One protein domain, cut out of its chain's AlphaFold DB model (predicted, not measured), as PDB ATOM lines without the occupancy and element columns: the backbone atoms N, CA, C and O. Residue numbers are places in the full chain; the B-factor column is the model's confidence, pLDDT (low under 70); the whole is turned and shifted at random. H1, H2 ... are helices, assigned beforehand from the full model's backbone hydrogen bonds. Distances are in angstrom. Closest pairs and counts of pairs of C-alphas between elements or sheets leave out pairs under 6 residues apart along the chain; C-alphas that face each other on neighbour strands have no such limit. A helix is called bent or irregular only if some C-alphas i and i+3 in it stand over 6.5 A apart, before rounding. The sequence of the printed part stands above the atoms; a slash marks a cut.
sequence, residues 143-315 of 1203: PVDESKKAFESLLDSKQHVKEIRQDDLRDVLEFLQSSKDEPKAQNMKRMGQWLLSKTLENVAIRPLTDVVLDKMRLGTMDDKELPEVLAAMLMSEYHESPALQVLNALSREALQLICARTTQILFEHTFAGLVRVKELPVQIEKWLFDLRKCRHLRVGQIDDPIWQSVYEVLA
ATOM      1  N   PRO A 143     -40.683 -34.054 -40.798       90.19
ATOM      2  CA  PRO A 143     -40.724 -35.393 -40.211       90.19
ATOM      3  C   PRO A 143     -39.942 -35.475 -38.893       90.19
ATOM      4  O   PRO A 143     -40.270 -36.298 -38.041       90.19
ATOM      5  N   VAL A 144     -38.959 -34.594 -38.672       93.81
ATOM      6  CA  VAL A 144     -38.216 -34.512 -37.406       93.81
ATOM      7  C   VAL A 144     -39.134 -34.040 -36.276       93.81
ATOM      8  O   VAL A 144     -39.085 -34.559 -35.160       93.81
ATOM      9  N   ASP A 145     -39.997 -33.075 -36.579       93.56
ATOM     10  CA  ASP A 145     -40.915 -32.450 -35.630       93.56
ATOM     11  C   ASP A 145     -42.181 -33.312 -35.417       93.56
ATOM     12  O   ASP A 145     -42.743 -33.321 -34.322       93.56
ATOM     13  N   GLU A 146     -42.599 -34.093 -36.423       94.25
ATOM     14  CA  GLU A 146     -43.620 -35.146 -36.291       94.25
ATOM     15  C   GLU A 146     -43.115 -36.328 -35.449       94.25
ATOM     16  O   GLU A 146     -43.762 -36.693 -34.466       94.25
ATOM     17  N   SER A 147     -41.934 -36.872 -35.772       95.38
ATOM     18  CA  SER A 147     -41.276 -37.944 -35.009       95.38
ATOM     19  C   SER A 147     -41.125 -37.562 -33.537       95.38
ATOM     20  O   SER A 147     -41.538 -38.307 -32.647       95.38
ATOM     21  N   LYS A 148     -40.627 -36.345 -33.279       95.31
ATOM     22  CA  LYS A 148     -40.525 -35.764 -31.939       95.31
ATOM     23  C   LYS A 148     -41.876 -35.719 -31.217       95.31
ATOM     24  O   LYS A 148     -41.956 -36.210 -30.097       95.31
ATOM     25  N   LYS A 149     -42.925 -35.146 -31.822       95.62
ATOM     26  CA  LYS A 149     -44.250 -34.999 -31.176       95.62
ATOM     27  C   LYS A 149     -44.915 -36.348 -30.908       95.62
ATOM     28  O   LYS A 149     -45.526 -36.528 -29.858       95.62
ATOM     29  N   ALA A 150     -44.772 -37.301 -31.829       96.25
ATOM     30  CA  ALA A 150     -45.259 -38.662 -31.642       96.25
ATOM     31  C   ALA A 150     -44.538 -39.362 -30.476       96.25
ATOM     32  O   ALA A 150     -45.189 -40.017 -29.663       96.25
ATOM     33  N   PHE A 151     -43.221 -39.173 -30.350       97.12
ATOM     34  CA  PHE A 151     -42.439 -39.742 -29.253       97.12
ATOM     35  C   PHE A 151     -42.697 -39.052 -27.907       97.12
ATOM     36  O   PHE A 151     -42.850 -39.730 -26.896       97.12
ATOM     37  N   GLU A 152     -42.805 -37.721 -27.877       96.50
ATOM     38  CA  GLU A 152     -43.164 -36.955 -26.674       96.50
ATOM     39  C   GLU A 152     -44.559 -37.377 -26.164       96.50
ATOM     40  O   GLU A 152     -44.683 -37.752 -25.001       96.50
ATOM     41  N   SER A 153     -45.561 -37.494 -27.046       96.94
ATOM     42  CA  SER A 153     -46.896 -38.028 -26.708       96.94
ATOM     43  C   SER A 153     -46.860 -39.471 -26.168       96.94
ATOM     44  O   SER A 153     -47.593 -39.816 -25.236       96.94
ATOM     45  N   LEU A 154     -45.970 -40.322 -26.698       97.00
ATOM     46  CA  LEU A 154     -45.777 -41.689 -26.205       97.00
ATOM     47  C   LEU A 154     -45.168 -41.708 -24.792       97.00
ATOM     48  O   LEU A 154     -45.681 -42.415 -23.924       97.00
ATOM     49  N   LEU A 155     -44.126 -40.912 -24.532       96.75
ATOM     50  CA  LEU A 155     -43.520 -40.791 -23.198       96.75
ATOM     51  C   LEU A 155     -44.486 -40.170 -22.176       96.75
ATOM     52  O   LEU A 155     -44.529 -40.622 -21.027       96.75
ATOM     53  N   ASP A 156     -45.288 -39.186 -22.590       96.00
ATOM     54  CA  ASP A 156     -46.305 -38.551 -21.750       96.00
ATOM     55  C   ASP A 156     -47.426 -39.531 -21.374       96.00
ATOM     56  O   ASP A 156     -47.818 -39.602 -20.206       96.00
ATOM     57  N   SER A 157     -47.854 -40.393 -22.307       96.81
ATOM     58  CA  SER A 157     -48.816 -41.470 -22.019       96.81
ATOM     59  C   SER A 157     -48.349 -42.411 -20.895       96.81
ATOM     60  O   SER A 157     -49.164 -42.893 -20.109       96.81
ATOM     61  N   LYS A 158     -47.029 -42.606 -20.757       95.75
ATOM     62  CA  LYS A 158     -46.386 -43.429 -19.719       95.75
ATOM     63  C   LYS A 158     -45.869 -42.602 -18.527       95.75
ATOM     64  O   LYS A 158     -45.312 -43.167 -17.588       95.75
ATOM     65  N   GLN A 159     -46.035 -41.273 -18.505       94.19
ATOM     66  CA  GLN A 159     -45.411 -40.385 -17.508       94.19
ATOM     67  C   GLN A 159     -45.855 -40.679 -16.065       94.19
ATOM     68  O   GLN A 159     -45.079 -40.473 -15.129       94.19
ATOM     69  N   HIS A 160     -47.067 -41.206 -15.881       93.31
ATOM     70  CA  HIS A 160     -47.618 -41.586 -14.579       93.31
ATOM     71  C   HIS A 160     -46.973 -42.853 -13.975       93.31
ATOM     72  O   HIS A 160     -47.014 -43.044 -12.757       93.31
ATOM     73  N   VAL A 161     -46.341 -43.701 -14.796       94.75
ATOM     74  CA  VAL A 161     -45.627 -44.909 -14.355       94.75
ATOM     75  C   VAL A 161     -44.373 -44.502 -13.570       94.75
ATOM     76  O   VAL A 161     -43.625 -43.623 -14.000       94.75
ATOM     77  N   LYS A 162     -44.134 -45.103 -12.397       92.69
ATOM     78  CA  LYS A 162     -42.935 -44.838 -11.568       92.69
ATOM     79  C   LYS A 162     -41.816 -45.849 -11.815       92.69
ATOM     80  O   LYS A 162     -40.668 -45.451 -11.992       92.69
ATOM     81  N   GLU A 163     -42.187 -47.126 -11.841       93.50
ATOM     82  CA  GLU A 163     -41.319 -48.258 -12.148       93.50
ATOM     83  C   GLU A 163     -41.699 -48.807 -13.524       93.50
ATOM     84  O   GLU A 163     -42.825 -49.255 -13.722       93.50
ATOM     85  N   ILE A 164     -40.779 -48.706 -14.479       94.50
ATOM     86  CA  ILE A 164     -40.994 -49.066 -15.880       94.50
ATOM     87  C   ILE A 164     -40.742 -50.555 -16.054       94.50
ATOM     88  O   ILE A 164     -39.618 -51.032 -15.856       94.50
ATOM     89  N   ARG A 165     -41.786 -51.266 -16.474       94.50
ATOM     90  CA  ARG A 165     -41.739 -52.698 -16.759       94.50
ATOM     91  C   ARG A 165     -41.272 -52.962 -18.186       94.50
ATOM     92  O   ARG A 165     -41.208 -52.053 -19.015       94.50
ATOM     93  N   GLN A 166     -40.972 -54.222 -18.503       94.50
ATOM     94  CA  GLN A 166     -40.600 -54.600 -19.875       94.50
ATOM     95  C   GLN A 166     -41.705 -54.244 -20.887       94.50
ATOM     96  O   GLN A 166     -41.393 -53.811 -21.995       94.50
ATOM     97  N   ASP A 167     -42.974 -54.383 -20.502       94.06
ATOM     98  CA  ASP A 167     -44.113 -54.088 -21.376       94.06
ATOM     99  C   ASP A 167     -44.363 -52.584 -21.548       94.06
ATOM    100  O   ASP A 167     -44.662 -52.148 -22.654       94.06
ATOM    101  N   ASP A 168     -44.138 -51.764 -20.515       93.75
ATOM    102  CA  ASP A 168     -44.217 -50.299 -20.635       93.75
ATOM    103  C   ASP A 168     -43.164 -49.734 -21.590       93.75
ATOM    104  O   ASP A 168     -43.409 -48.749 -22.286       93.75
ATOM    105  N   LEU A 169     -41.987 -50.367 -21.608       95.06
ATOM    106  CA  LEU A 169     -40.866 -49.995 -22.461       95.06
ATOM    107  C   LEU A 169     -40.992 -50.572 -23.883       95.06
ATOM    108  O   LEU A 169     -40.325 -50.079 -24.789       95.06
ATOM    109  N   ARG A 170     -41.849 -51.581 -24.102       96.31
ATOM    110  CA  ARG A 170     -42.023 -52.261 -25.398       96.31
ATOM    111  C   ARG A 170     -42.423 -51.279 -26.498       96.31
ATOM    112  O   ARG A 170     -41.708 -51.176 -27.487       96.31
ATOM    113  N   ASP A 171     -43.488 -50.509 -26.275       95.75
ATOM    114  CA  ASP A 171     -44.009 -49.524 -27.236       95.75
ATOM    115  C   ASP A 171     -42.947 -48.463 -27.598       95.75
ATOM    116  O   ASP A 171     -42.840 -48.021 -28.741       95.75
ATOM    117  N   VAL A 172     -42.131 -48.072 -26.611       96.69
ATOM    118  CA  VAL A 172     -41.059 -47.071 -26.743       96.69
ATOM    119  C   VAL A 172     -39.903 -47.616 -27.586       96.69
ATOM    120  O   VAL A 172     -39.402 -46.921 -28.468       96.69
ATOM    121  N   LEU A 173     -39.495 -48.866 -27.351       96.19
ATOM    122  CA  LEU A 173     -38.441 -49.530 -28.120       96.19
ATOM    123  C   LEU A 173     -38.900 -49.878 -29.541       96.19
ATOM    124  O   LEU A 173     -38.123 -49.699 -30.476       96.19
ATOM    125  N   GLU A 174     -40.155 -50.295 -29.723       96.25
ATOM    126  CA  GLU A 174     -40.743 -50.531 -31.046       96.25
ATOM    127  C   GLU A 174     -40.825 -49.231 -31.857       96.25
ATOM    128  O   GLU A 174     -40.414 -49.213 -33.017       96.25
ATOM    129  N   PHE A 175     -41.244 -48.111 -31.247       96.81
ATOM    130  CA  PHE A 175     -41.191 -46.801 -31.905       96.81
ATOM    131  C   PHE A 175     -39.767 -46.469 -32.364       96.81
ATOM    132  O   PHE A 175     -39.571 -46.114 -33.526       96.81
ATOM    133  N   LEU A 176     -38.772 -46.625 -31.482       95.69
ATOM    134  CA  LEU A 176     -37.367 -46.353 -31.794       95.69
ATOM    135  C   LEU A 176     -36.813 -47.293 -32.879       95.69
ATOM    136  O   LEU A 176     -35.991 -46.866 -33.682       95.69
ATOM    137  N   GLN A 177     -37.246 -48.553 -32.947       95.12
ATOM    138  CA  GLN A 177     -36.865 -49.474 -34.028       95.12
ATOM    139  C   GLN A 177     -37.631 -49.223 -35.342       95.12
ATOM    140  O   GLN A 177     -37.186 -49.672 -36.398       95.12
ATOM    141  N   SER A 178     -38.757 -48.507 -35.303       95.06
ATOM    142  CA  SER A 178     -39.586 -48.223 -36.477       95.06
ATOM    143  C   SER A 178     -38.998 -47.146 -37.399       95.06
ATOM    144  O   SER A 178     -38.202 -46.299 -36.997       95.06
ATOM    145  N   SER A 179     -39.498 -47.094 -38.636       85.56
ATOM    146  CA  SER A 179     -39.214 -46.020 -39.598       85.56
ATOM    147  C   SER A 179     -39.814 -44.650 -39.232       85.56
ATOM    148  O   SER A 179     -39.686 -43.715 -40.018       85.56
ATOM    149  N   LYS A 180     -40.471 -44.515 -38.069       84.94
ATOM    150  CA  LYS A 180     -40.947 -43.230 -37.529       84.94
ATOM    151  C   LYS A 180     -39.909 -42.529 -36.649       84.94
ATOM    152  O   LYS A 180     -40.134 -41.382 -36.267       84.94
ATOM    153  N   ASP A 181     -38.805 -43.190 -36.299       89.56
ATOM    154  CA  ASP A 181     -37.716 -42.573 -35.543       89.56
ATOM    155  C   ASP A 181     -36.744 -41.838 -36.476       89.56
ATOM    156  O   ASP A 181     -35.930 -42.456 -37.164       89.56
ATOM    157  N   GLU A 182     -36.822 -40.507 -36.495       89.56
ATOM    158  CA  GLU A 182     -35.885 -39.656 -37.231       89.56
ATOM    159  C   GLU A 182     -34.635 -39.383 -36.376       89.56
ATOM    160  O   GLU A 182     -34.756 -38.734 -35.333       89.56
ATOM    161  N   PRO A 183     -33.412 -39.765 -36.803       89.56
ATOM    162  CA  PRO A 183     -32.186 -39.556 -36.019       89.56
ATOM    163  C   PRO A 183     -31.948 -38.104 -35.581       89.56
ATOM    164  O   PRO A 183     -31.357 -37.844 -34.537       89.56
ATOM    165  N   LYS A 184     -32.437 -37.129 -36.360       92.44
ATOM    166  CA  LYS A 184     -32.342 -35.696 -36.034       92.44
ATOM    167  C   LYS A 184     -33.257 -35.263 -34.885       92.44
ATOM    168  O   LYS A 184     -33.038 -34.192 -34.326       92.44
ATOM    169  N   ALA A 185     -34.279 -36.049 -34.543       92.31
ATOM    170  CA  ALA A 185     -35.240 -35.694 -33.505       92.31
ATOM    171  C   ALA A 185     -34.619 -35.766 -32.102       92.31
ATOM    172  O   ALA A 185     -35.066 -35.039 -31.214       92.31
ATOM    173  N   GLN A 186     -33.581 -36.590 -31.904       94.12
ATOM    174  CA  GLN A 186     -32.944 -36.907 -30.614       94.12
ATOM    175  C   GLN A 186     -33.838 -37.699 -29.638       94.12
ATOM    176  O   GLN A 186     -33.869 -37.442 -28.431       94.12
ATOM    177  N   ASN A 187     -34.617 -38.655 -30.151       95.50
ATOM    178  CA  ASN A 187     -35.555 -39.437 -29.337       95.50
ATOM    179  C   ASN A 187     -34.841 -40.343 -28.316       95.50
ATOM    180  O   ASN A 187     -35.291 -40.427 -27.172       95.50
ATOM    181  N   MET A 188     -33.675 -40.913 -28.653       95.31
ATOM    182  CA  MET A 188     -32.844 -41.658 -27.690       95.31
ATOM    183  C   MET A 188     -32.469 -40.788 -26.481       95.31
ATOM    184  O   MET A 188     -32.552 -41.241 -25.338       95.31
ATOM    185  N   LYS A 189     -32.142 -39.509 -26.705       94.88
ATOM    186  CA  LYS A 189     -31.865 -38.556 -25.622       94.88
ATOM    187  C   LYS A 189     -33.084 -38.263 -24.748       94.88
ATOM    188  O   LYS A 189     -32.943 -38.255 -23.526       94.88
ATOM    189  N   ARG A 190     -34.271 -38.059 -25.338       95.50
ATOM    190  CA  ARG A 190     -35.520 -37.888 -24.564       95.50
ATOM    191  C   ARG A 190     -35.832 -39.119 -23.729       95.50
ATOM    192  O   ARG A 190     -36.158 -38.974 -22.557       95.50
ATOM    193  N   MET A 191     -35.664 -40.314 -24.298       96.00
ATOM    194  CA  MET A 191     -35.795 -41.563 -23.554       96.00
ATOM    195  C   MET A 191     -34.813 -41.594 -22.378       96.00
ATOM    196  O   MET A 191     -35.239 -41.829 -21.256       96.00
ATOM    197  N   GLY A 192     -33.528 -41.289 -22.589       94.75
ATOM    198  CA  GLY A 192     -32.538 -41.212 -21.509       94.75
ATOM    199  C   GLY A 192     -32.934 -40.232 -20.397       94.75
ATOM    200  O   GLY A 192     -32.895 -40.586 -19.221       94.75
ATOM    201  N   GLN A 193     -33.389 -39.028 -20.753       94.94
ATOM    202  CA  GLN A 193     -33.849 -38.008 -19.801       94.94
ATOM    203  C   GLN A 193     -35.122 -38.419 -19.042       94.94
ATOM    204  O   GLN A 193     -35.212 -38.193 -17.836       94.94
ATOM    205  N   TRP A 194     -36.077 -39.062 -19.717       95.56
ATOM    206  CA  TRP A 194     -37.284 -39.619 -19.105       95.56
ATOM    207  C   TRP A 194     -36.931 -40.754 -18.136       95.56
ATOM    208  O   TRP A 194     -37.293 -40.686 -16.962       95.56
ATOM    209  N   LEU A 195     -36.135 -41.734 -18.578       95.06
ATOM    210  CA  LEU A 195     -35.668 -42.863 -17.765       95.06
ATOM    211  C   LEU A 195     -34.848 -42.420 -16.540       95.06
ATOM    212  O   LEU A 195     -34.960 -43.033 -15.484       95.06
ATOM    213  N   LEU A 196     -34.080 -41.328 -16.631       93.44
ATOM    214  CA  LEU A 196     -33.345 -40.735 -15.501       93.44
ATOM    215  C   LEU A 196     -34.242 -40.202 -14.361       93.44
ATOM    216  O   LEU A 196     -33.723 -39.859 -13.297       93.44
ATOM    217  N   SER A 197     -35.565 -40.139 -14.561       92.44
ATOM    218  CA  SER A 197     -36.566 -39.804 -13.531       92.44
ATOM    219  C   SER A 197     -37.321 -41.021 -12.965       92.44
ATOM    220  O   SER A 197     -38.251 -40.854 -12.174       92.44
ATOM    221  N   LYS A 198     -36.959 -42.243 -13.385       93.12
ATOM    222  CA  LYS A 198     -37.747 -43.475 -13.209       93.12
ATOM    223  C   LYS A 198     -36.891 -44.627 -12.685       93.12
ATOM    224  O   LYS A 198     -35.670 -44.627 -12.832       93.12
ATOM    225  N   THR A 199     -37.527 -45.643 -12.107       91.06
ATOM    226  CA  THR A 199     -36.868 -46.927 -11.828       91.06
ATOM    227  C   THR A 199     -37.129 -47.900 -12.978       91.06
ATOM    228  O   THR A 199     -38.250 -48.012 -13.460       91.06
ATOM    229  N   LEU A 200     -36.089 -48.589 -13.449       91.94
ATOM    230  CA  LEU A 200     -36.185 -49.606 -14.504       91.94
ATOM    231  C   LEU A 200     -36.265 -51.004 -13.881       91.94
ATOM    232  O   LEU A 200     -35.360 -51.384 -13.133       91.94
ATOM    233  N   GLU A 201     -37.292 -51.785 -14.229       91.75
ATOM    234  CA  GLU A 201     -37.375 -53.200 -13.853       91.75
ATOM    235  C   GLU A 201     -36.196 -53.966 -14.480       91.75
ATOM    236  O   GLU A 201     -35.878 -53.808 -15.661       91.75
ATOM    237  N   ASN A 202     -35.550 -54.836 -13.697       87.75
ATOM    238  CA  ASN A 202     -34.311 -55.531 -14.078       87.75
ATOM    239  C   ASN A 202     -34.391 -56.325 -15.402       87.75
ATOM    240  O   ASN A 202     -33.359 -56.613 -16.007       87.75
ATOM    241  N   VAL A 203     -35.597 -56.695 -15.845       88.75
ATOM    242  CA  VAL A 203     -35.836 -57.423 -17.101       88.75
ATOM    243  C   VAL A 203     -35.815 -56.483 -18.318       88.75
ATOM    244  O   VAL A 203     -35.273 -56.840 -19.363       88.75
ATOM    245  N   ALA A 204     -36.323 -55.253 -18.173       90.94
ATOM    246  CA  ALA A 204     -36.469 -54.274 -19.255       90.94
ATOM    247  C   ALA A 204     -35.124 -53.759 -19.807       90.94
ATOM    248  O   ALA A 204     -35.029 -53.318 -20.953       90.94
ATOM    249  N   ILE A 205     -34.058 -53.843 -19.004       91.88
ATOM    250  CA  ILE A 205     -32.747 -53.271 -19.340       91.88
ATOM    251  C   ILE A 205     -32.054 -54.054 -20.469       91.88
ATOM    252  O   ILE A 205     -31.284 -53.463 -21.224       91.88
ATOM    253  N   ARG A 206     -32.320 -55.361 -20.627       93.12
ATOM    254  CA  ARG A 206     -31.730 -56.157 -21.722       93.12
ATOM    255  C   ARG A 206     -32.229 -55.677 -23.100       93.12
ATOM    256  O   ARG A 206     -31.386 -55.154 -23.823       93.12
ATOM    257  N   PRO A 207     -33.548 -55.655 -23.401       94.19
ATOM    258  CA  PRO A 207     -34.077 -55.041 -24.627       94.19
ATOM    259  C   PRO A 207     -33.577 -53.611 -24.890       94.19
ATOM    260  O   PRO A 207     -33.205 -53.286 -26.014       94.19
ATOM    261  N   LEU A 208     -33.494 -52.768 -23.852       95.31
ATOM    262  CA  LEU A 208     -32.929 -51.417 -23.967       95.31
ATOM    263  C   LEU A 208     -31.455 -51.433 -24.413       95.31
ATOM    264  O   LEU A 208     -31.041 -50.604 -25.219       95.31
ATOM    265  N   THR A 209     -30.661 -52.380 -23.909       95.81
ATOM    266  CA  THR A 209     -29.250 -52.554 -24.295       95.81
ATOM    267  C   THR A 209     -29.122 -52.993 -25.745       95.81
ATOM    268  O   THR A 209     -28.285 -52.455 -26.466       95.81
ATOM    269  N   ASP A 210     -29.958 -53.936 -26.171       95.69
ATOM    270  CA  ASP A 210     -29.940 -54.478 -27.527       95.69
ATOM    271  C   ASP A 210     -30.308 -53.386 -28.550       95.69
ATOM    272  O   ASP A 210     -29.562 -53.160 -29.503       95.69
ATOM    273  N   VAL A 211     -31.357 -52.595 -28.282       96.50
ATOM    274  CA  VAL A 211     -31.740 -51.439 -29.116       96.50
ATOM    275  C   VAL A 211     -30.652 -50.362 -29.153       96.50
ATOM    276  O   VAL A 211     -30.366 -49.829 -30.226       96.50
ATOM    277  N   VAL A 212     -29.996 -50.052 -28.028       96.50
ATOM    278  CA  VAL A 212     -28.851 -49.120 -28.006       96.50
ATOM    279  C   VAL A 212     -27.698 -49.644 -28.870       96.50
ATOM    280  O   VAL A 212     -27.133 -48.887 -29.659       96.50
ATOM    281  N   LEU A 213     -27.361 -50.932 -28.762       96.44
ATOM    282  CA  LEU A 213     -26.300 -51.556 -29.555       96.44
ATOM    283  C   LEU A 213     -26.628 -51.565 -31.055       96.44
ATOM    284  O   LEU A 213     -25.736 -51.303 -31.861       96.44
ATOM    285  N   ASP A 214     -27.881 -51.800 -31.442       95.75
ATOM    286  CA  ASP A 214     -28.301 -51.754 -32.846       95.75
ATOM    287  C   ASP A 214     -28.357 -50.325 -33.399       95.75
ATOM    288  O   ASP A 214     -27.835 -50.076 -34.488       95.75
ATOM    289  N   LYS A 215     -28.848 -49.343 -32.631       95.19
ATOM    290  CA  LYS A 215     -28.769 -47.919 -33.005       95.19
ATOM    291  C   LYS A 215     -27.322 -47.452 -33.205       95.19
ATOM    292  O   LYS A 215     -27.047 -46.722 -34.160       95.19
ATOM    293  N   MET A 216     -26.387 -47.924 -32.371       95.19
ATOM    294  CA  MET A 216     -24.945 -47.709 -32.564       95.19
ATOM    295  C   MET A 216     -24.414 -48.383 -33.836       95.19
ATOM    296  O   MET A 216     -23.730 -47.729 -34.620       95.19
ATOM    297  N   ARG A 217     -24.725 -49.669 -34.065       95.00
ATOM    298  CA  ARG A 217     -24.295 -50.427 -35.262       95.00
ATOM    299  C   ARG A 217     -24.774 -49.777 -36.562       95.00
ATOM    300  O   ARG A 217     -24.043 -49.779 -37.546       95.00
ATOM    301  N   LEU A 218     -25.981 -49.213 -36.548       94.19
ATOM    302  CA  LEU A 218     -26.594 -48.504 -37.673       94.19
ATOM    303  C   LEU A 218     -26.111 -47.048 -37.824       94.19
ATOM    304  O   LEU A 218     -26.455 -46.405 -38.811       94.19
ATOM    305  N   GLY A 219     -25.354 -46.503 -36.864       93.75
ATOM    306  CA  GLY A 219     -24.911 -45.102 -36.876       93.75
ATOM    307  C   GLY A 219     -26.057 -44.084 -36.776       93.75
ATOM    308  O   GLY A 219     -25.939 -42.976 -37.291       93.75
ATOM    309  N   THR A 220     -27.178 -44.461 -36.149       93.88
ATOM    310  CA  THR A 220     -28.430 -43.671 -36.109       93.88
ATOM    311  C   THR A 220     -28.648 -42.906 -34.799       93.88
ATOM    312  O   THR A 220     -29.680 -42.266 -34.629       93.88
ATOM    313  N   MET A 221     -27.679 -42.940 -33.884       93.56
ATOM    314  CA  MET A 221     -27.688 -42.221 -32.607       93.56
ATOM    315  C   MET A 221     -26.426 -41.355 -32.503       93.56
ATOM    316  O   MET A 221     -25.326 -41.840 -32.760       93.56
ATOM    317  N   ASP A 222     -26.580 -40.087 -32.118       91.69
ATOM    318  CA  ASP A 222     -25.472 -39.143 -31.912       91.69
ATOM    319  C   ASP A 222     -24.733 -39.429 -30.584       91.69
ATOM    320  O   ASP A 222     -25.348 -39.740 -29.559       91.69
ATOM    321  N   ASP A 223     -23.406 -39.256 -30.570       92.06
ATOM    322  CA  ASP A 223     -22.540 -39.421 -29.385       92.06
ATOM    323  C   ASP A 223     -22.964 -38.520 -28.201       92.06
ATOM    324  O   ASP A 223     -22.562 -38.746 -27.059       92.06
ATOM    325  N   LYS A 224     -23.788 -37.493 -28.459       93.38
ATOM    326  CA  LYS A 224     -24.368 -36.571 -27.464       93.38
ATOM    327  C   LYS A 224     -25.666 -37.065 -26.809       93.38
ATOM    328  O   LYS A 224     -26.253 -36.314 -26.029       93.38
ATOM    329  N   GLU A 225     -26.147 -38.255 -27.162       94.25
ATOM    330  CA  GLU A 225     -27.411 -38.832 -26.668       94.25
ATOM    331  C   GLU A 225     -27.181 -40.077 -25.807       94.25
ATOM    332  O   GLU A 225     -27.880 -40.311 -24.820       94.25
ATOM    333  N   LEU A 226     -26.147 -40.847 -26.145       96.06
ATOM    334  CA  LEU A 226     -25.734 -42.023 -25.390       96.06
ATOM    335  C   LEU A 226     -25.325 -41.752 -23.922       96.06
ATOM    336  O   LEU A 226     -25.546 -42.645 -23.104       96.06
ATOM    337  N   PRO A 227     -24.766 -40.587 -23.520       97.25
ATOM    338  CA  PRO A 227     -24.416 -40.339 -22.122       97.25
ATOM    339  C   PRO A 227     -25.627 -40.348 -21.180       97.25
ATOM    340  O   PRO A 227     -25.569 -40.951 -20.108       97.25
ATOM    341  N   GLU A 228     -26.733 -39.730 -21.599       95.75
ATOM    342  CA  GLU A 228     -28.021 -39.728 -20.905       95.75
ATOM    343  C   GLU A 228     -28.599 -41.151 -20.785       95.75
ATOM    344  O   GLU A 228     -29.009 -41.559 -19.697       95.75
ATOM    345  N   VAL A 229     -28.571 -41.944 -21.865       95.19
ATOM    346  CA  VAL A 229     -29.077 -43.332 -21.861       95.19
ATOM    347  C   VAL A 229     -28.200 -44.255 -21.002       95.19
ATOM    348  O   VAL A 229     -28.722 -45.021 -20.192       95.19
ATOM    349  N   LEU A 230     -26.870 -44.148 -21.096       96.06
ATOM    350  CA  LEU A 230     -25.942 -44.886 -20.230       96.06
ATOM    351  C   LEU A 230     -26.155 -44.546 -18.754       96.06
ATOM    352  O   LEU A 230     -26.160 -45.450 -17.918       96.06
ATOM    353  N   ALA A 231     -26.342 -43.265 -18.425       95.75
ATOM    354  CA  ALA A 231     -26.623 -42.846 -17.059       95.75
ATOM    355  C   ALA A 231     -27.947 -43.449 -16.557       95.75
ATOM    356  O   ALA A 231     -27.956 -44.033 -15.476       95.75
ATOM    357  N   ALA A 232     -29.021 -43.418 -17.357       94.00
ATOM    358  CA  ALA A 232     -30.292 -44.065 -17.025       94.00
ATOM    359  C   ALA A 232     -30.133 -45.568 -16.722       94.00
ATOM    360  O   ALA A 232     -30.589 -46.053 -15.685       94.00
ATOM    361  N   MET A 233     -29.416 -46.302 -17.580       94.25
ATOM    362  CA  MET A 233     -29.136 -47.731 -17.382       94.25
ATOM    363  C   MET A 233     -28.353 -47.995 -16.083       94.25
ATOM    364  O   MET A 233     -28.610 -48.983 -15.395       94.25
ATOM    365  N   LEU A 234     -27.420 -47.108 -15.719       93.50
ATOM    366  CA  LEU A 234     -26.580 -47.209 -14.517       93.50
ATOM    367  C   LEU A 234     -27.278 -46.773 -13.219       93.50
ATOM    368  O   LEU A 234     -26.829 -47.166 -12.140       93.50
ATOM    369  N   MET A 235     -28.372 -46.008 -13.305       91.88
ATOM    370  CA  MET A 235     -29.222 -45.682 -12.153       91.88
ATOM    371  C   MET A 235     -30.051 -46.884 -11.666       91.88
ATOM    372  O   MET A 235     -30.472 -46.896 -10.511       91.88
ATOM    373  N   SER A 236     -30.229 -47.915 -12.502       88.19
ATOM    374  CA  SER A 236     -30.926 -49.156 -12.137       88.19
ATOM    375  C   SER A 236     -30.169 -50.012 -11.102       88.19
ATOM    376  O   SER A 236     -28.934 -49.990 -10.981       88.19
ATOM    377  N   GLU A 237     -30.902 -50.841 -10.353       82.25
ATOM    378  CA  GLU A 237     -30.311 -51.691  -9.308       82.25
ATOM    379  C   GLU A 237     -29.528 -52.905  -9.846       82.25
ATOM    380  O   GLU A 237     -28.735 -53.489  -9.102       82.25
ATOM    381  N   TYR A 238     -29.624 -53.202 -11.146       77.06
ATOM    382  CA  TYR A 238     -29.158 -54.431 -11.803       77.06
ATOM    383  C   TYR A 238     -27.714 -54.875 -11.493       77.06
ATOM    384  O   TYR A 238     -26.815 -54.064 -11.240       77.06
ATOM    385  N   HIS A 239     -27.501 -56.197 -11.500       66.88
ATOM    386  CA  HIS A 239     -26.254 -56.848 -11.071       66.88
ATOM    387  C   HIS A 239     -25.265 -57.158 -12.201       66.88
ATOM    388  O   HIS A 239     -24.054 -57.171 -11.964       66.88
ATOM    389  N   GLU A 240     -25.749 -57.418 -13.414       78.00
ATOM    390  CA  GLU A 240     -24.894 -57.463 -14.602       78.00
ATOM    391  C   GLU A 240     -24.678 -56.035 -15.122       78.00
ATOM    392  O   GLU A 240     -25.458 -55.137 -14.811       78.00
ATOM    393  N   SER A 241     -23.621 -55.807 -15.908       83.06
ATOM    394  CA  SER A 241     -23.398 -54.498 -16.532       83.06
ATOM    395  C   SER A 241     -23.749 -54.528 -18.019       83.06
ATOM    396  O   SER A 241     -22.935 -54.982 -18.829       83.06
ATOM    397  N   PRO A 242     -24.935 -54.033 -18.404       88.00
ATOM    398  CA  PRO A 242     -25.255 -53.768 -19.799       88.00
ATOM    399  C   PRO A 242     -24.463 -52.571 -20.345       88.00
ATOM    400  O   PRO A 242     -24.003 -52.604 -21.484       88.00
ATOM    401  N   ALA A 243     -24.187 -51.563 -19.506       93.25
ATOM    402  CA  ALA A 243     -23.328 -50.428 -19.852       93.25
ATOM    403  C   ALA A 243     -21.928 -50.875 -20.318       93.25
ATOM    404  O   ALA A 243     -21.369 -50.293 -21.244       93.25
ATOM    405  N   LEU A 244     -21.376 -51.953 -19.748       94.94
ATOM    406  CA  LEU A 244     -20.125 -52.558 -20.213       94.94
ATOM    407  C   LEU A 244     -20.213 -53.114 -21.647       94.94
ATOM    408  O   LEU A 244     -19.204 -53.113 -22.350       94.94
ATOM    409  N   GLN A 245     -21.372 -53.594 -22.104       94.81
ATOM    410  CA  GLN A 245     -21.527 -54.073 -23.483       94.81
ATOM    411  C   GLN A 245     -21.452 -52.898 -24.465       94.81
ATOM    412  O   GLN A 245     -20.618 -52.902 -25.369       94.81
ATOM    413  N   VAL A 246     -22.224 -51.845 -24.188       96.00
ATOM    414  CA  VAL A 246     -22.223 -50.563 -24.911       96.00
ATOM    415  C   VAL A 246     -20.814 -49.945 -24.948       96.00
ATOM    416  O   VAL A 246     -20.292 -49.642 -26.020       96.00
ATOM    417  N   LEU A 247     -20.128 -49.867 -23.800       96.06
ATOM    418  CA  LEU A 247     -18.739 -49.392 -23.690       96.06
ATOM    419  C   LEU A 247     -17.730 -50.200 -24.522       96.06
ATOM    420  O   LEU A 247     -16.687 -49.665 -24.889       96.06
ATOM    421  N   ASN A 248     -17.982 -51.486 -24.780       95.50
ATOM    422  CA  ASN A 248     -17.105 -52.315 -25.610       95.50
ATOM    423  C   ASN A 248     -17.378 -52.145 -27.114       95.50
ATOM    424  O   ASN A 248     -16.485 -52.437 -27.911       95.50
ATOM    425  N   ALA A 249     -18.569 -51.674 -27.498       95.75
ATOM    426  CA  ALA A 249     -18.943 -51.404 -28.886       95.75
ATOM    427  C   ALA A 249     -18.519 -50.002 -29.376       95.75
ATOM    428  O   ALA A 249     -18.397 -49.793 -30.581       95.75
ATOM    429  N   LEU A 250     -18.272 -49.050 -28.466       95.38
ATOM    430  CA  LEU A 250     -17.833 -47.691 -28.809       95.38
ATOM    431  C   LEU A 250     -16.404 -47.617 -29.375       95.38
ATOM    432  O   LEU A 250     -15.523 -48.406 -29.023       95.38
ATOM    433  N   SER A 251     -16.162 -46.591 -30.198       94.31
ATOM    434  CA  SER A 251     -14.820 -46.196 -30.637       94.31
ATOM    435  C   SER A 251     -14.046 -45.502 -29.506       94.31
ATOM    436  O   SER A 251     -14.628 -44.910 -28.592       94.31
ATOM    437  N   ARG A 252     -12.706 -45.530 -29.564       92.19
ATOM    438  CA  ARG A 252     -11.865 -44.907 -28.524       92.19
ATOM    439  C   ARG A 252     -12.003 -43.380 -28.467       92.19
ATOM    440  O   ARG A 252     -11.816 -42.800 -27.402       92.19
ATOM    441  N   GLU A 253     -12.331 -42.747 -29.588       91.31
ATOM    442  CA  GLU A 253     -12.491 -41.294 -29.690       91.31
ATOM    443  C   GLU A 253     -13.807 -40.848 -29.032       91.31
ATOM    444  O   GLU A 253     -13.786 -40.006 -28.131       91.31
ATOM    445  N   ALA A 254     -14.923 -41.506 -29.367       93.06
ATOM    446  CA  ALA A 254     -16.227 -41.259 -28.749       93.06
ATOM    447  C   ALA A 254     -16.210 -41.517 -27.228       93.06
ATOM    448  O   ALA A 254     -16.752 -40.729 -26.445       93.06
ATOM    449  N   LEU A 255     -15.509 -42.574 -26.782       94.62
ATOM    450  CA  LEU A 255     -15.385 -42.928 -25.362       94.62
ATOM    451  C   LEU A 255     -14.878 -41.783 -24.471       94.62
ATOM    452  O   LEU A 255     -15.293 -41.717 -23.317       94.62
ATOM    453  N   GLN A 256     -14.008 -40.879 -24.940       93.81
ATOM    454  CA  GLN A 256     -13.481 -39.811 -24.075       93.81
ATOM    455  C   GLN A 256     -14.566 -38.807 -23.669       93.81
ATOM    456  O   GLN A 256     -14.642 -38.425 -22.496       93.81
ATOM    457  N   LEU A 257     -15.388 -38.387 -24.634       94.00
ATOM    458  CA  LEU A 257     -16.478 -37.438 -24.422       94.00
ATOM    459  C   LEU A 257     -17.631 -38.104 -23.666       94.00
ATOM    460  O   LEU A 257     -18.108 -37.567 -22.664       94.00
ATOM    461  N   ILE A 258     -18.027 -39.302 -24.108       96.38
ATOM    462  CA  ILE A 258     -19.138 -40.053 -23.521       96.38
ATOM    463  C   ILE A 258     -18.836 -40.395 -22.063       96.38
ATOM    464  O   ILE A 258     -19.645 -40.089 -21.192       96.38
ATOM    465  N   CYS A 259     -17.655 -40.941 -21.747       96.50
ATOM    466  CA  CYS A 259     -17.351 -41.329 -20.371       96.50
ATOM    467  C   CYS A 259     -17.309 -40.130 -19.411       96.50
ATOM    468  O   CYS A 259     -17.763 -40.245 -18.270       96.50
ATOM    469  N   ALA A 260     -16.822 -38.971 -19.867       95.69
ATOM    470  CA  ALA A 260     -16.861 -37.735 -19.091       95.69
ATOM    471  C   ALA A 260     -18.307 -37.292 -18.821       95.69
ATOM    472  O   ALA A 260     -18.686 -37.079 -17.667       95.69
ATOM    473  N   ARG A 261     -19.134 -37.215 -19.874       96.69
ATOM    474  CA  ARG A 261     -20.515 -36.733 -19.778       96.69
ATOM    475  C   ARG A 261     -21.413 -37.692 -18.989       96.69
ATOM    476  O   ARG A 261     -22.154 -37.213 -18.139       96.69
ATOM    477  N   THR A 262     -21.285 -39.011 -19.149       97.31
ATOM    478  CA  THR A 262     -21.993 -40.000 -18.309       97.31
ATOM    479  C   THR A 262     -21.604 -39.850 -16.839       97.31
ATOM    480  O   THR A 262     -22.476 -39.823 -15.974       97.31
ATOM    481  N   THR A 263     -20.309 -39.678 -16.533       96.88
ATOM    482  CA  THR A 263     -19.857 -39.433 -15.148       96.88
ATOM    483  C   THR A 263     -20.478 -38.151 -14.587       96.88
ATOM    484  O   THR A 263     -20.911 -38.132 -13.437       96.88
ATOM    485  N   GLN A 264     -20.564 -37.091 -15.397       95.81
ATOM    486  CA  GLN A 264     -21.165 -35.819 -15.001       95.81
ATOM    487  C   GLN A 264     -22.674 -35.953 -14.741       95.81
ATOM    488  O   GLN A 264     -23.130 -35.517 -13.687       95.81
ATOM    489  N   ILE A 265     -23.425 -36.591 -15.645       95.38
ATOM    490  CA  ILE A 265     -24.876 -36.812 -15.510       95.38
ATOM    491  C   ILE A 265     -25.175 -37.661 -14.270       95.38
ATOM    492  O   ILE A 265     -26.076 -37.331 -13.503       95.38
ATOM    493  N   LEU A 266     -24.380 -38.705 -14.007       95.31
ATOM    494  CA  LEU A 266     -24.524 -39.506 -12.791       95.31
ATOM    495  C   LEU A 266     -24.347 -38.662 -11.520       95.31
ATOM    496  O   LEU A 266     -25.134 -38.821 -10.593       95.31
ATOM    497  N   PHE A 267     -23.384 -37.732 -11.464       94.12
ATOM    498  CA  PHE A 267     -23.283 -36.783 -10.345       94.12
ATOM    499  C   PHE A 267     -24.470 -35.809 -10.284       94.12
ATOM    500  O   PHE A 267     -24.970 -35.536  -9.197       94.12
ATOM    501  N   GLU A 268     -24.932 -35.302 -11.429       93.31
ATOM    502  CA  GLU A 268     -26.048 -34.346 -11.520       93.31
ATOM    503  C   GLU A 268     -27.374 -34.953 -11.027       93.31
ATOM    504  O   GLU A 268     -28.121 -34.273 -10.326       93.31
ATOM    505  N   HIS A 269     -27.621 -36.242 -11.289       91.75
ATOM    506  CA  HIS A 269     -28.827 -36.949 -10.833       91.75
ATOM    507  C   HIS A 269     -28.704 -37.586  -9.437       91.75
ATOM    508  O   HIS A 269     -29.701 -37.661  -8.724       91.75
ATOM    509  N   THR A 270     -27.515 -38.027  -9.002       91.06
ATOM    510  CA  THR A 270     -27.342 -38.607  -7.647       91.06
ATOM    511  C   THR A 270     -27.203 -37.563  -6.535       91.06
ATOM    512  O   THR A 270     -27.431 -37.892  -5.373       91.06
ATOM    513  N   PHE A 271     -26.855 -36.311  -6.862       85.75
ATOM    514  CA  PHE A 271     -26.611 -35.241  -5.888       85.75
ATOM    515  C   PHE A 271     -27.280 -33.915  -6.267       85.75
ATOM    516  O   PHE A 271     -26.639 -32.860  -6.264       85.75
ATOM    517  N   ALA A 272     -28.581 -33.950  -6.555       79.62
ATOM    518  CA  ALA A 272     -29.386 -32.751  -6.786       79.62
ATOM    519  C   ALA A 272     -29.241 -31.740  -5.619       79.62
ATOM    520  O   ALA A 272     -29.804 -31.921  -4.542       79.62
ATOM    521  N   GLY A 273     -28.441 -30.688  -5.833       74.31
ATOM    522  CA  GLY A 273     -28.169 -29.611  -4.869       74.31
ATOM    523  C   GLY A 273     -26.922 -29.764  -3.978       74.31
ATOM    524  O   GLY A 273     -26.509 -28.780  -3.364       74.31
ATOM    525  N   LEU A 274     -26.263 -30.930  -3.907       76.38
ATOM    526  CA  LEU A 274     -25.094 -31.124  -3.030       76.38
ATOM    527  C   LEU A 274     -23.769 -30.822  -3.750       76.38
ATOM    528  O   LEU A 274     -23.272 -31.610  -4.549       76.38
ATOM    529  N   VAL A 275     -23.161 -29.680  -3.409       74.62
ATOM    530  CA  VAL A 275     -21.960 -29.136  -4.079       74.62
ATOM    531  C   VAL A 275     -20.728 -30.050  -3.969       74.62
ATOM    532  O   VAL A 275     -19.932 -30.118  -4.903       74.62
ATOM    533  N   ARG A 276     -20.534 -30.726  -2.825       79.44
ATOM    534  CA  ARG A 276     -19.320 -31.503  -2.505       79.44
ATOM    535  C   ARG A 276     -19.667 -32.779  -1.733       79.44
ATOM    536  O   ARG A 276     -20.341 -32.732  -0.708       79.44
ATOM    537  N   VAL A 277     -19.156 -33.913  -2.211       81.38
ATOM    538  CA  VAL A 277     -19.543 -35.264  -1.760       81.38
ATOM    539  C   VAL A 277     -18.474 -35.919  -0.867       81.38
ATOM    540  O   VAL A 277     -17.277 -35.769  -1.123       81.38
ATOM    541  N   LYS A 278     -18.904 -36.673   0.165       83.81
ATOM    542  CA  LYS A 278     -18.026 -37.428   1.092       83.81
ATOM    543  C   LYS A 278     -17.786 -38.893   0.693       83.81
ATOM    544  O   LYS A 278     -16.673 -39.376   0.873       83.81
ATOM    545  N   GLU A 279     -18.793 -39.579   0.154       87.50
ATOM    546  CA  GLU A 279     -18.746 -40.994  -0.252       87.50
ATOM    547  C   GLU A 279     -19.423 -41.159  -1.622       87.50
ATOM    548  O   GLU A 279     -20.400 -40.468  -1.908       87.50
ATOM    549  N   LEU A 280     -18.892 -42.022  -2.496       91.69
ATOM    550  CA  LEU A 280     -19.445 -42.209  -3.841       91.69
ATOM    551  C   LEU A 280     -20.788 -42.974  -3.809       91.69
ATOM    552  O   LEU A 280     -20.893 -43.964  -3.086       91.69
ATOM    553  N   PRO A 281     -21.780 -42.610  -4.647       92.12
ATOM    554  CA  PRO A 281     -22.967 -43.429  -4.870       92.12
ATOM    555  C   PRO A 281     -22.595 -44.779  -5.469       92.12
ATOM    556  O   PRO A 281     -21.694 -44.874  -6.310       92.12
ATOM    557  N   VAL A 282     -23.373 -45.805  -5.127       91.12
ATOM    558  CA  VAL A 282     -23.217 -47.169  -5.654       91.12
ATOM    559  C   VAL A 282     -23.258 -47.181  -7.188       91.12
ATOM    560  O   VAL A 282     -22.512 -47.927  -7.815       91.12
ATOM    561  N   GLN A 283     -24.056 -46.309  -7.805       92.50
ATOM    562  CA  GLN A 283     -24.159 -46.113  -9.253       92.50
ATOM    563  C   GLN A 283     -22.822 -45.666  -9.871       92.50
ATOM    564  O   GLN A 283     -22.388 -46.214 -10.884       92.50
ATOM    565  N   ILE A 284     -22.115 -44.729  -9.228       94.69
ATOM    566  CA  ILE A 284     -20.798 -44.264  -9.690       94.69
ATOM    567  C   ILE A 284     -19.719 -45.317  -9.372       94.69
ATOM    568  O   ILE A 284     -18.786 -45.501 -10.155       94.69
ATOM    569  N   GLU A 285     -19.856 -46.095  -8.291       93.00
ATOM    570  CA  GLU A 285     -18.972 -47.242  -8.033       93.00
ATOM    571  C   GLU A 285     -19.124 -48.368  -9.073       93.00
ATOM    572  O   GLU A 285     -18.105 -48.900  -9.535       93.00
ATOM    573  N   LYS A 286     -20.368 -48.703  -9.470       92.69
ATOM    574  CA  LYS A 286     -20.696 -49.615 -10.585       92.69
ATOM    575  C   LYS A 286     -20.057 -49.104 -11.878       92.69
ATOM    576  O   LYS A 286     -19.235 -49.793 -12.474       92.69
ATOM    577  N   TRP A 287     -20.330 -47.853 -12.240       95.25
ATOM    578  CA  TRP A 287     -19.772 -47.205 -13.427       95.25
ATOM    579  C   TRP A 287     -18.237 -47.263 -13.476       95.25
ATOM    580  O   TRP A 287     -17.653 -47.739 -14.451       95.25
ATOM    581  N   LEU A 288     -17.552 -46.897 -12.387       94.88
ATOM    582  CA  LEU A 288     -16.092 -46.993 -12.305       94.88
ATOM    583  C   LEU A 288     -15.587 -48.443 -12.288       94.88
ATOM    584  O   LEU A 288     -14.423 -48.687 -12.605       94.88
ATOM    585  N   PHE A 289     -16.387 -49.426 -11.873       92.94
ATOM    586  CA  PHE A 289     -16.080 -50.856 -12.006       92.94
ATOM    587  C   PHE A 289     -16.201 -51.346 -13.455       92.94
ATOM    588  O   PHE A 289     -15.361 -52.139 -13.880       92.94
ATOM    589  N   ASP A 290     -17.137 -50.803 -14.224       93.94
ATOM    590  CA  ASP A 290     -17.374 -51.183 -15.616       93.94
ATOM    591  C   ASP A 290     -16.407 -50.497 -16.586       93.94
ATOM    592  O   ASP A 290     -15.820 -51.168 -17.435       93.94
ATOM    593  N   LEU A 291     -16.073 -49.220 -16.365       94.81
ATOM    594  CA  LEU A 291     -14.938 -48.566 -17.031       94.81
ATOM    595  C   LEU A 291     -13.614 -49.317 -16.796       94.81
ATOM    596  O   LEU A 291     -12.754 -49.354 -17.671       94.81
ATOM    597  N   ARG A 292     -13.446 -49.980 -15.639       92.81
ATOM    598  CA  ARG A 292     -12.286 -50.856 -15.356       92.81
ATOM    599  C   ARG A 292     -12.349 -52.232 -16.038       92.81
ATOM    600  O   ARG A 292     -11.350 -52.948 -15.998       92.81
ATOM    601  N   LYS A 293     -13.493 -52.620 -16.609       92.88
ATOM    602  CA  LYS A 293     -13.699 -53.869 -17.366       92.88
ATOM    603  C   LYS A 293     -13.755 -53.659 -18.883       92.88
ATOM    604  O   LYS A 293     -13.601 -54.635 -19.616       92.88
ATOM    605  N   CYS A 294     -14.010 -52.437 -19.353       94.38
ATOM    606  CA  CYS A 294     -14.036 -52.098 -20.775       94.38
ATOM    607  C   CYS A 294     -12.717 -52.514 -21.449       94.38
ATOM    608  O   CYS A 294     -11.630 -52.160 -20.991       94.38
ATOM    609  N   ARG A 295     -12.812 -53.263 -22.554       92.12
ATOM    610  CA  ARG A 295     -11.669 -53.832 -23.293       92.12
ATOM    611  C   ARG A 295     -10.712 -52.755 -23.813       92.12
ATOM    612  O   ARG A 295      -9.514 -53.007 -23.933       92.12
ATOM    613  N   HIS A 296     -11.238 -51.559 -24.071       89.75
ATOM    614  CA  HIS A 296     -10.500 -50.400 -24.576       89.75
ATOM    615  C   HIS A 296      -9.730 -49.639 -23.481       89.75
ATOM    616  O   HIS A 296      -8.813 -48.888 -23.802       89.75
ATOM    617  N   LEU A 297     -10.060 -49.844 -22.196       88.31
ATOM    618  CA  LEU A 297      -9.556 -49.052 -21.066       88.31
ATOM    619  C   LEU A 297      -8.563 -49.828 -20.190       88.31
ATOM    620  O   LEU A 297      -8.924 -50.604 -19.302       88.31
ATOM    621  N   ARG A 298      -7.265 -49.567 -20.377       77.69
ATOM    622  CA  ARG A 298      -6.198 -50.204 -19.584       77.69
ATOM    623  C   ARG A 298      -5.977 -49.470 -18.262       77.69
ATOM    624  O   ARG A 298      -5.192 -48.527 -18.168       77.69
ATOM    625  N   VAL A 299      -6.656 -49.958 -17.222       68.94
ATOM    626  CA  VAL A 299      -6.669 -49.400 -15.857       68.94
ATOM    627  C   VAL A 299      -5.286 -48.930 -15.388       68.94
ATOM    628  O   VAL A 299      -4.351 -49.713 -15.198       68.94
ATOM    629  N   GLY A 300      -5.176 -47.623 -15.148       62.09
ATOM    630  CA  GLY A 300      -3.965 -46.994 -14.631       62.09
ATOM    631  C   GLY A 300      -2.923 -46.619 -15.687       62.09
ATOM    632  O   GLY A 300      -1.774 -46.384 -15.317       62.09
ATOM    633  N   GLN A 301      -3.238 -46.553 -16.980       77.62
ATOM    634  CA  GLN A 301      -2.542 -45.581 -17.832       77.62
ATOM    635  C   GLN A 301      -3.053 -44.186 -17.436       77.62
ATOM    636  O   GLN A 301      -4.231 -43.894 -17.591       77.62
ATOM    637  N   ILE A 302      -2.188 -43.365 -16.831       77.06
ATOM    638  CA  ILE A 302      -2.537 -41.992 -16.407       77.06
ATOM    639  C   ILE A 302      -2.743 -41.123 -17.650       77.06
ATOM    640  O   ILE A 302      -3.579 -40.230 -17.673       77.06
ATOM    641  N   ASP A 303      -1.983 -41.437 -18.694       84.31
ATOM    642  CA  ASP A 303      -1.902 -40.769 -19.988       84.31
ATOM    643  C   ASP A 303      -3.046 -41.175 -20.941       84.31
ATOM    644  O   ASP A 303      -3.080 -40.739 -22.086       84.31
ATOM    645  N   ASP A 304      -3.976 -42.025 -20.486       91.94
ATOM    646  CA  ASP A 304      -5.174 -42.419 -21.233       91.94
ATOM    647  C   ASP A 304      -6.255 -41.335 -21.066       91.94
ATOM    648  O   ASP A 304      -6.798 -41.189 -19.966       91.94
ATOM    649  N   PRO A 305      -6.567 -40.537 -22.105       92.94
ATOM    650  CA  PRO A 305      -7.325 -39.295 -21.942       92.94
ATOM    651  C   PRO A 305      -8.775 -39.522 -21.485       92.94
ATOM    652  O   PRO A 305      -9.354 -38.653 -20.840       92.94
ATOM    653  N   ILE A 306      -9.325 -40.717 -21.724       94.31
ATOM    654  CA  ILE A 306     -10.645 -41.145 -21.235       94.31
ATOM    655  C   ILE A 306     -10.660 -41.245 -19.701       94.31
ATOM    656  O   ILE A 306     -11.630 -40.857 -19.057       94.31
ATOM    657  N   TRP A 307      -9.572 -41.724 -19.088       94.62
ATOM    658  CA  TRP A 307      -9.445 -41.716 -17.629       94.62
ATOM    659  C   TRP A 307      -9.187 -40.310 -17.088       94.62
ATOM    660  O   TRP A 307      -9.649 -40.006 -15.992       94.62
ATOM    661  N   GLN A 308      -8.499 -39.441 -17.837       94.62
ATOM    662  CA  GLN A 308      -8.251 -38.060 -17.403       94.62
ATOM    663  C   GLN A 308      -9.555 -37.267 -17.269       94.62
ATOM    664  O   GLN A 308      -9.813 -36.733 -16.193       94.62
ATOM    665  N   SER A 309     -10.419 -37.288 -18.289       94.62
ATOM    666  CA  SER A 309     -11.707 -36.584 -18.242       94.62
ATOM    667  C   SER A 309     -12.639 -37.128 -17.147       94.62
ATOM    668  O   SER A 309     -13.305 -36.362 -16.452       94.62
ATOM    669  N   VAL A 310     -12.627 -38.445 -16.900       96.06
ATOM    670  CA  VAL A 310     -13.350 -39.059 -15.771       96.06
ATOM    671  C   VAL A 310     -12.777 -38.615 -14.415       96.06
ATOM    672  O   VAL A 310     -13.552 -38.317 -13.504       96.06
ATOM    673  N   TYR A 311     -11.451 -38.514 -14.252       95.88
ATOM    674  CA  TYR A 311     -10.852 -38.006 -13.008       95.88
ATOM    675  C   TYR A 311     -11.069 -36.499 -12.798       95.88
ATOM    676  O   TYR A 311     -11.220 -36.080 -11.654       95.88
ATOM    677  N   GLU A 312     -11.147 -35.694 -13.859       95.31
ATOM    678  CA  GLU A 312     -11.479 -34.261 -13.795       95.31
ATOM    679  C   GLU A 312     -12.915 -34.043 -13.286       95.31
ATOM    680  O   GLU A 312     -13.146 -33.241 -12.373       95.31
ATOM    681  N   VAL A 313     -13.880 -34.830 -13.776       95.31
ATOM    682  CA  VAL A 313     -15.258 -34.822 -13.254       95.31
ATOM    683  C   VAL A 313     -15.314 -35.354 -11.815       95.31
ATOM    684  O   VAL A 313     -15.958 -34.746 -10.959       95.31
ATOM    685  N   LEU A 314     -14.603 -36.443 -11.495       95.31
ATOM    686  CA  LEU A 314     -14.551 -36.970 -10.125       95.31
ATOM    687  C   LEU A 314     -13.967 -35.950  -9.140       95.31
ATOM    688  O   LEU A 314     -14.541 -35.741  -8.072       95.31
ATOM    689  N   ALA A 315     -12.842 -35.316  -9.466       94.50
ATOM    690  CA  ALA A 315     -12.160 -34.394  -8.564       94.50
ATOM    691  C   ALA A 315     -12.896 -33.055  -8.411       94.50
ATOM    692  O   ALA A 315     -12.892 -32.492  -7.317       94.50
TER     693      ALA A 315
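This is residues 143 to 315 of the 1203 residues of an uncharacterized protein of Pseudocercospora eumusae (UniProt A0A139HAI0). The backbone winds back and forth in stacked turns, making two rows of helices: H1, H3, H5, H7 and H9 run the same way in one row, and H2, H4, H6 and H8 run opposite to them in the other. H5 lies in the middle, with H1 and H9 at the two ends of the long axis. The printed part has 173 residues with nine named helices, H1 to H9 in chain order, and no named strand, so its class is all helix. It is compact, with a radius of gyration of the C-alphas of 16.0 A, and spans 45 by 32 by 27 A.

H1, residues 143 to 157, begins at C-alpha 143 (-40.724, -35.393, -40.211) and measures 20.8 A from first to last C-alpha. H2, residues 166 to 177, is only just irregular, with C-alphas 168 and 171 6.6 A apart. H3 is residues 187 to 195, H4 205 to 217, H5 226 to 235 and H6 243 to 249. H7, residues 252 to 270, measures 26.7 A. H8 is residues 282 to 291, and H9, residues 305 to 315, ends at C-alpha 315 (-12.160, -34.394, -8.564).

H1 touches H3, the closest C-alphas being Lys 148 and Asn 187, 6.7 A. H3 touches H5, the hub, at Gly 192 and Val 229, 4.1 A. H7 touches H5 with residues 258 to 266 alone, at a steep tilt of 46 degrees, and touches H9 at Gln 256 and Ile 306, 4.2 A. H4 touches H2 at Val 211 and Leu 173, 7.0 A, and H6 at Leu 213 and Val 246, 6.3 A. H8 touches H6 at Asp 290 and Leu 244, 5.5 A. H7 and H8 form a hairpin. Every O i to N i+4 pair is within hydrogen-bond range except in H2, 6 of 8, and H7, 13 of 15.

The C-alphas farthest apart, Pro 143 and Lys 278, are 47.2 A apart. The printed part has no cut. The links H7 to H8 and H8 to H9 are long. Residues 239, 299 and 300 are under pLDDT 70.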